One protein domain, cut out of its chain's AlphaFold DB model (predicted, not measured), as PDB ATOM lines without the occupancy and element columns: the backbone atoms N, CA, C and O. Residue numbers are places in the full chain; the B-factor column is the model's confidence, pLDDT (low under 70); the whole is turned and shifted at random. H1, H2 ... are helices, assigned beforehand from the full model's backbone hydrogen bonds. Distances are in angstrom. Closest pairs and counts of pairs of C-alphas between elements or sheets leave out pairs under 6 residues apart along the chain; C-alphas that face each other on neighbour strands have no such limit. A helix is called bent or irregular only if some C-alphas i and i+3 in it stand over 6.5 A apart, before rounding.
ATOM      1  N   GLU A  21     -34.523  46.668  56.876       75.75
ATOM      2  CA  GLU A  21     -34.329  45.369  56.224       75.75
ATOM      3  C   GLU A  21     -33.445  45.466  54.969       75.75
ATOM      4  O   GLU A  21     -32.618  44.580  54.744       75.75
ATOM      5  N   SER A  22     -33.554  46.545  54.182       79.62
ATOM      6  CA  SER A  22     -32.703  46.725  52.998       79.62
ATOM      7  C   SER A  22     -31.241  46.999  53.349       79.62
ATOM      8  O   SER A  22     -30.354  46.403  52.742       79.62
ATOM      9  N   GLU A  23     -30.983  47.858  54.342       82.31
ATOM     10  CA  GLU A  23     -29.615  48.192  54.770       82.31
ATOM     11  C   GLU A  23     -28.921  46.964  55.385       82.31
ATOM     12  O   GLU A  23     -27.777  46.654  55.047       82.31
ATOM     13  N   LEU A  24     -29.647  46.191  56.199       83.12
ATOM     14  CA  LEU A  24     -29.137  44.951  56.781       83.12
ATOM     15  C   LEU A  24     -28.834  43.887  55.710       83.12
ATOM     16  O   LEU A  24     -27.834  43.174  55.802       83.12
ATOM     17  N   SER A  25     -29.670  43.783  54.673       79.81
ATOM     18  CA  SER A  25     -29.445  42.846  53.565       79.81
ATOM     19  C   SER A  25     -28.177  43.176  52.767       79.81
ATOM     20  O   SER A  25     -27.496  42.261  52.297       79.81
ATOM     21  N   GLU A  26     -27.857  44.458  52.592       80.75
ATOM     22  CA  GLU A  26     -26.682  44.905  51.837       80.75
ATOM     23  C   GLU A  26     -25.378  44.650  52.609       80.75
ATOM     24  O   GLU A  26     -24.389  44.158  52.046       80.75
ATOM     25  N   GLU A  27     -25.393  44.881  53.922       86.50
ATOM     26  CA  GLU A  27     -24.255  44.620  54.808       86.50
ATOM     27  C   GLU A  27     -23.946  43.115  54.920       86.50
ATOM     28  O   GLU A  27     -22.783  42.697  54.828       86.50
ATOM     29  N   ILE A  28     -24.986  42.278  55.018       76.56
ATOM     30  CA  ILE A  28     -24.850  40.813  55.011       76.56
ATOM     31  C   ILE A  28     -24.262  40.334  53.675       76.56
ATOM     32  O   ILE A  28     -23.297  39.568  53.672       76.56
ATOM     33  N   SER A  29     -24.781  40.817  52.542       76.06
ATOM     34  CA  SER A  29     -24.290  40.443  51.205       76.06
ATOM     35  C   SER A  29     -22.806  40.787  51.008       76.06
ATOM     36  O   SER A  29     -22.010  39.974  50.520       76.06
ATOM     37  N   THR A  30     -22.406  41.972  51.470       79.69
ATOM     38  CA  THR A  30     -21.018  42.445  51.400       79.69
ATOM     39  C   THR A  30     -20.087  41.581  52.249       79.69
ATOM     40  O   THR A  30     -19.012  41.180  51.794       79.69
ATOM     41  N   THR A  31     -20.511  41.237  53.465       79.25
ATOM     42  CA  THR A  31     -19.737  40.384  54.376       79.25
ATOM     43  C   THR A  31     -19.539  38.984  53.800       79.25
ATOM     44  O   THR A  31     -18.421  38.467  53.806       79.25
ATOM     45  N   ILE A  32     -20.595  38.390  53.240       71.56
ATOM     46  CA  ILE A  32     -20.524  37.057  52.638       71.56
ATOM     47  C   ILE A  32     -19.597  37.059  51.412       71.56
ATOM     48  O   ILE A  32     -18.777  36.155  51.265       71.56
ATOM     49  N   THR A  33     -19.656  38.096  50.572       70.88
ATOM     50  CA  THR A  33     -18.775  38.227  49.399       70.88
ATOM     51  C   THR A  33     -17.306  38.359  49.810       70.88
ATOM     52  O   THR A  33     -16.425  37.763  49.191       70.88
ATOM     53  N   ASN A  34     -17.017  39.105  50.876       74.00
ATOM     54  CA  ASN A  34     -15.654  39.232  51.393       74.00
ATOM     55  C   ASN A  34     -15.132  37.917  51.987       74.00
ATOM     56  O   ASN A  34     -13.970  37.582  51.770       74.00
ATOM     57  N   LEU A  35     -15.979  37.144  52.672       71.88
ATOM     58  CA  LEU A  35     -15.618  35.807  53.156       71.88
ATOM     59  C   LEU A  35     -15.392  34.823  52.001       71.88
ATOM     60  O   LEU A  35     -14.429  34.061  52.033       71.88
ATOM     61  N   ALA A  36     -16.221  34.875  50.953       69.06
ATOM     62  CA  ALA A  36     -16.063  34.043  49.760       69.06
ATOM     63  C   ALA A  36     -14.738  34.319  49.029       69.06
ATOM     64  O   ALA A  36     -14.086  33.384  48.573       69.06
ATOM     65  N   LYS A  37     -14.282  35.578  48.991       72.00
ATOM     66  CA  LYS A  37     -12.962  35.949  48.441       72.00
ATOM     67  C   LYS A  37     -11.781  35.411  49.250       72.00
ATOM     68  O   LYS A  37     -10.693  35.277  48.704       72.00
ATOM     69  N   GLN A  38     -11.973  35.131  50.538       74.06
ATOM     70  CA  GLN A  38     -10.946  34.525  51.392       74.06
ATOM     71  C   GLN A  38     -10.962  32.992  51.351       74.06
ATOM     72  O   GLN A  38     -10.099  32.354  51.955       74.06
ATOM     73  N   LEU A  39     -11.934  32.388  50.661       72.12
ATOM     74  CA  LEU A  39     -12.063  30.943  50.565       72.12
ATOM     75  C   LEU A  39     -11.067  30.395  49.535       72.12
ATOM     76  O   LEU A  39     -11.147  30.692  48.345       72.12
ATOM     77  N   ASP A  40     -10.141  29.554  49.989       70.19
ATOM     78  CA  ASP A  40      -9.211  28.864  49.099       70.19
ATOM     79  C   ASP A  40      -9.895  27.655  48.443       70.19
ATOM     80  O   ASP A  40      -9.885  26.533  48.960       70.19
ATOM     81  N   LEU A  41     -10.508  27.904  47.285       66.94
ATOM     82  CA  LEU A  41     -11.217  26.893  46.496       66.94
ATOM     83  C   LEU A  41     -10.309  25.743  46.036       66.94
ATOM     84  O   LEU A  41     -10.819  24.674  45.710       66.94
ATOM     85  N   SER A  42      -8.981  25.912  46.044       60.19
ATOM     86  CA  SER A  42      -8.037  24.856  45.652       60.19
ATOM     87  C   SER A  42      -7.981  23.687  46.644       60.19
ATOM     88  O   SER A  42      -7.485  22.611  46.305       60.19
ATOM     89  N   ARG A  43      -8.494  23.883  47.867       62.44
ATOM     90  CA  ARG A  43      -8.456  22.892  48.955       62.44
ATOM     91  C   ARG A  43      -9.736  22.074  49.090       62.44
ATOM     92  O   ARG A  43      -9.769  21.145  49.894       62.44
ATOM     93  N   ILE A  44     -10.780  22.413  48.339       68.50
ATOM     94  CA  ILE A  44     -12.058  21.700  48.365       68.50
ATOM     95  C   ILE A  44     -12.000  20.571  47.323       68.50
ATOM     96  O   ILE A  44     -11.551  20.803  46.198       68.50
ATOM     97  N   PRO A  45     -12.434  19.339  47.645       66.56
ATOM     98  CA  PRO A  45     -12.538  18.273  46.657       66.56
ATOM     99  C   PRO A  45     -13.498  18.639  45.518       66.56
ATOM    100  O   PRO A  45     -14.580  19.179  45.740       66.56
ATOM    101  N   VAL A  46     -13.136  18.267  44.291       66.12
ATOM    102  CA  VAL A  46     -13.925  18.473  43.058       66.12
ATOM    103  C   VAL A  46     -15.381  18.002  43.194       66.12
ATOM    104  O   VAL A  46     -16.303  18.670  42.729       66.12
ATOM    105  N   SER A  47     -15.603  16.878  43.882       66.50
ATOM    106  CA  SER A  47     -16.938  16.328  44.149       66.50
ATOM    107  C   SER A  47     -17.805  17.229  45.031       66.50
ATOM    108  O   SER A  47     -19.026  17.210  44.905       66.50
ATOM    109  N   GLU A  48     -17.189  18.018  45.910       70.06
ATOM    110  CA  GLU A  48     -17.879  18.902  46.851       70.06
ATOM    111  C   GLU A  48     -18.054  20.317  46.285       70.06
ATOM    112  O   GLU A  48     -19.084  20.951  46.527       70.06
ATOM    113  N   LEU A  49     -17.127  20.788  45.443       66.56
ATOM    114  CA  LEU A  49     -17.184  22.112  44.805       66.56
ATOM    115  C   LEU A  49     -18.456  22.339  43.983       66.56
ATOM    116  O   LEU A  49     -19.051  23.412  44.061       66.56
ATOM    117  N   THR A  50     -18.901  21.335  43.227       67.12
ATOM    118  CA  THR A  50     -20.117  21.448  42.405       67.12
ATOM    119  C   THR A  50     -21.347  21.714  43.278       67.12
ATOM    120  O   THR A  50     -22.150  22.589  42.964       67.12
ATOM    121  N   SER A  51     -21.441  21.037  44.430       69.31
ATOM    122  CA  SER A  51     -22.545  21.224  45.379       69.31
ATOM    123  C   SER A  51     -22.503  22.587  46.084       69.31
ATOM    124  O   SER A  51     -23.543  23.221  46.259       69.31
ATOM    125  N   VAL A  52     -21.306  23.086  46.414       65.88
ATOM    126  CA  VAL A  52     -21.109  24.404  47.040       65.88
ATOM    127  C   VAL A  52     -21.508  25.536  46.089       65.88
ATOM    128  O   VAL A  52     -22.106  26.525  46.516       65.88
ATOM    129  N   VAL A  53     -21.228  25.399  44.793       66.50
ATOM    130  CA  VAL A  53     -21.558  26.417  43.780       66.50
ATOM    131  C   VAL A  53     -23.055  26.463  43.489       66.50
ATOM    132  O   VAL A  53     -23.625  27.552  43.407       66.50
ATOM    133  N   GLU A  54     -23.706  25.304  43.371       71.62
ATOM    134  CA  GLU A  54     -25.150  25.233  43.112       71.62
ATOM    135  C   GLU A  54     -25.986  25.790  44.267       71.62
ATOM    136  O   GLU A  54     -27.046  26.363  44.027       71.62
ATOM    137  N   GLN A  55     -25.510  25.654  45.509       74.88
ATOM    138  CA  GLN A  55     -26.279  26.036  46.697       74.88
ATOM    139  C   GLN A  55     -25.984  27.450  47.204       74.88
ATOM    140  O   GLN A  55     -26.858  28.066  47.809       74.88
ATOM    141  N   SER A  56     -24.770  27.971  47.002       70.75
ATOM    142  CA  SER A  56     -24.352  29.218  47.659       70.75
ATOM    143  C   SER A  56     -24.556  30.473  46.805       70.75
ATOM    144  O   SER A  56     -24.747  31.550  47.358       70.75
ATOM    145  N   HIS A  57     -24.507  30.368  45.469       70.81
ATOM    146  CA  HIS A  57     -24.415  31.515  44.546       70.81
ATOM    147  C   HIS A  57     -23.254  32.497  44.840       70.81
ATOM    148  O   HIS A  57     -23.196  33.568  44.238       70.81
ATOM    149  N   LEU A  58     -22.320  32.151  45.735       68.81
ATOM    150  CA  LEU A  58     -21.252  33.046  46.206       68.81
ATOM    151  C   LEU A  58     -20.028  33.073  45.296       68.81
ATOM    152  O   LEU A  58     -19.212  33.985  45.380       68.81
ATOM    153  N   VAL A  59     -19.895  32.057  44.449       72.00
ATOM    154  CA  VAL A  59     -18.769  31.866  43.539       72.00
ATOM    155  C   VAL A  59     -19.333  31.823  42.130       72.00
ATOM    156  O   VAL A  59     -20.289  31.085  41.860       72.00
ATOM    157  N   THR A  60     -18.781  32.623  41.222       79.69
ATOM    158  CA  THR A  60     -19.255  32.616  39.839       79.69
ATOM    159  C   THR A  60     -18.780  31.353  39.120       79.69
ATOM    160  O   THR A  60     -17.795  30.717  39.500       79.69
ATOM    161  N   ARG A  61     -19.465  30.976  38.032       76.75
ATOM    162  CA  ARG A  61     -18.987  29.881  37.173       76.75
ATOM    163  C   ARG A  61     -17.578  30.149  36.637       76.75
ATOM    164  O   ARG A  61     -16.832  29.195  36.467       76.75
ATOM    165  N   ASP A  62     -17.222  31.408  36.380       78.38
ATOM    166  CA  ASP A  62     -15.899  31.765  35.861       78.38
ATOM    167  C   ASP A  62     -14.800  31.515  36.903       78.38
ATOM    168  O   ASP A  62     -13.829  30.820  36.608       78.38
ATOM    169  N   ASP A  63     -15.015  31.945  38.152       74.44
ATOM    170  CA  ASP A  63     -14.096  31.680  39.270       74.44
ATOM    171  C   ASP A  63     -13.897  30.174  39.490       74.44
ATOM    172  O   ASP A  63     -12.777  29.703  39.702       74.44
ATOM    173  N   LEU A  64     -14.979  29.398  39.365       74.62
ATOM    174  CA  LEU A  64     -14.930  27.941  39.422       74.62
ATOM    175  C   LEU A  64     -14.068  27.364  38.290       74.62
ATOM    176  O   LEU A  64     -13.211  26.519  38.541       74.62
ATOM    177  N   TYR A  65     -14.265  27.817  37.049       77.62
ATOM    178  CA  TYR A  65     -13.454  27.377  35.910       77.62
ATOM    179  C   TYR A  65     -11.977  27.734  36.085       77.62
ATOM    180  O   TYR A  65     -11.121  26.903  35.770       77.62
ATOM    181  N   GLN A  66     -11.656  28.918  36.612       73.38
ATOM    182  CA  GLN A  66     -10.271  29.285  36.911       73.38
ATOM    183  C   GLN A  66      -9.685  28.410  38.024       73.38
ATOM    184  O   GLN A  66      -8.555  27.945  37.885       73.38
ATOM    185  N   ALA A  67     -10.453  28.099  39.072       68.81
ATOM    186  CA  ALA A  67     -10.030  27.175  40.123       68.81
ATOM    187  C   ALA A  67      -9.774  25.762  39.572       68.81
ATOM    188  O   ALA A  67      -8.725  25.185  39.849       68.81
ATOM    189  N   TYR A  68     -10.659  25.233  38.718       70.56
ATOM    190  CA  TYR A  68     -10.457  23.949  38.034       70.56
ATOM    191  C   TYR A  68      -9.250  23.961  37.109       70.56
ATOM    192  O   TYR A  68      -8.515  22.981  37.056       70.56
ATOM    193  N   ARG A  69      -9.038  25.045  36.362       72.12
ATOM    194  CA  ARG A  69      -7.891  25.177  35.466       72.12
ATOM    195  C   ARG A  69      -6.591  25.194  36.263       72.12
ATOM    196  O   ARG A  69      -5.673  24.462  35.911       72.12
ATOM    197  N   SER A  70      -6.529  25.968  37.344       64.31
ATOM    198  CA  SER A  70      -5.394  25.980  38.271       64.31
ATOM    199  C   SER A  70      -5.184  24.612  38.910       64.31
ATOM    200  O   SER A  70      -4.064  24.116  38.910       64.31
ATOM    201  N   TRP A  71      -6.248  23.951  39.366       66.25
ATOM    202  CA  TRP A  71      -6.168  22.606  39.925       66.25
ATOM    203  C   TRP A  71      -5.692  21.587  38.891       66.25
ATOM    204  O   TRP A  71      -4.772  20.846  39.177       66.25
ATOM    205  N   ALA A  72      -6.211  21.587  37.664       65.19
ATOM    206  CA  ALA A  72      -5.758  20.695  36.596       65.19
ATOM    207  C   ALA A  72      -4.288  20.947  36.214       65.19
ATOM    208  O   ALA A  72      -3.538  20.001  35.976       65.19
ATOM    209  N   LEU A  73      -3.854  22.213  36.209       61.69
ATOM    210  CA  LEU A  73      -2.454  22.588  36.002       61.69
ATOM    211  C   LEU A  73      -1.554  22.167  37.178       61.69
ATOM    212  O   LEU A  73      -0.399  21.815  36.952       61.69
ATOM    213  N   CYS A  74      -2.068  22.178  38.412       54.72
ATOM    214  CA  CYS A  74      -1.359  21.753  39.622       54.72
ATOM    215  C   CYS A  74      -1.353  20.231  39.814       54.72
ATOM    216  O   CYS A  74      -0.346  19.676  40.230       54.72
ATOM    217  N   VAL A  75      -2.437  19.535  39.479       57.16
ATOM    218  CA  VAL A  75      -2.544  18.070  39.513       57.16
ATOM    219  C   VAL A  75      -1.626  17.453  38.466       57.16
ATOM    220  O   VAL A  75      -1.017  16.422  38.730       57.16
ATOM    221  N   GLY A  76      -1.423  18.130  37.331       52.91
ATOM    222  CA  GLY A  76      -0.382  17.776  36.364       52.91
ATOM    223  C   GLY A  76       1.049  18.154  36.775       52.91
ATOM    224  O   GLY A  76       1.973  17.877  36.019       52.91
ATOM    225  N   ARG A  77       1.244  18.814  37.928       52.75
ATOM    226  CA  ARG A  77       2.537  19.322  38.431       52.75
ATOM    227  C   ARG A  77       2.697  19.123  39.937       52.75
ATOM    228  O   ARG A  77       3.281  19.956  40.632       52.75
TER     229      ARG A  77
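What this domain is: This is residues 21 to 77 of the 191 residues of the protein "Hypothetical protein" of Proboscia inermis (UniProt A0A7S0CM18). What shape does the backbone make? It is a loose, drawn-out zigzag of three helices: H1 makes one end of the long axis, H2 folds back after a short link, and H3 turns again to run on to the other end in nearly the direction of H1. Residues 21 to 28 of H1 stick out free, and H2 and H3 come near each other without a firm contact. What is it made of? The printed part has 57 residues with three named helices, in the order H1, H2, H3, and no named strand; its class is all helix. How compact is it? It is loose, with a radius of gyration of the C-alphas of 13.6 A, and its C-alphas span 48 by 18 by 17 A, a rod in outline.

How they stand to each other: Does H1, residues 21 to 37, touch another helix? H1 touches no helix: it is apart from H2, residues 46 to 56, and apart from H3, residues 61 to 75. How do H2 and H3 stand to each other? They are close but not clearly touching, with 1 pair of C-alphas within 8 A, the closest being those of Val 53 and Arg 61, 7.9 A apart. Their lines stand at a shallow tilt of 15 degrees, and they run opposite ways. How well do the helix backbones hold to the O i to N i+4 pattern? In H1 and H3 every such pair is within hydrogen-bond range; in H2 it is 5 of 7.

Where its parts are: Where does the first helix lie? H1 runs from C-alpha 21 at (-34.329, 45.369, 56.224) to C-alpha 37 at (-12.962, 35.949, 48.441), 24.6 A. Where is H2? It begins at Val 46, with its C-alpha at (-13.925, 18.473, 43.058), and ends at Ser 56, 15.7 A from first to last C-alpha. H2 is neither bent nor irregular, but only just: C-alphas 47 and 50 are 6.3 A apart. Where does the last helix end? H3 runs from Arg 61 to Val 75, whose C-alpha is at (-2.544, 18.070, 39.513), over 20.4 A.

The domain as a whole: How far does the printed part reach? The two C-alphas farthest apart are those of Glu 21 and Arg 77, 48.5 A; without residues 21 to 28, which stand free, the body spans 36 by 18 by 17 A. Is there a cut or a long link? The printed part has no cut and no long link: H1 to H2 is a short link of 8 residues, and H2 to H3 is a tight link of 4. Where is confidence low? The mean pLDDT of the printed part is 70.8, and 23 residues are under 70, among them 41 to 47, 49 to 53 and 70 to 77.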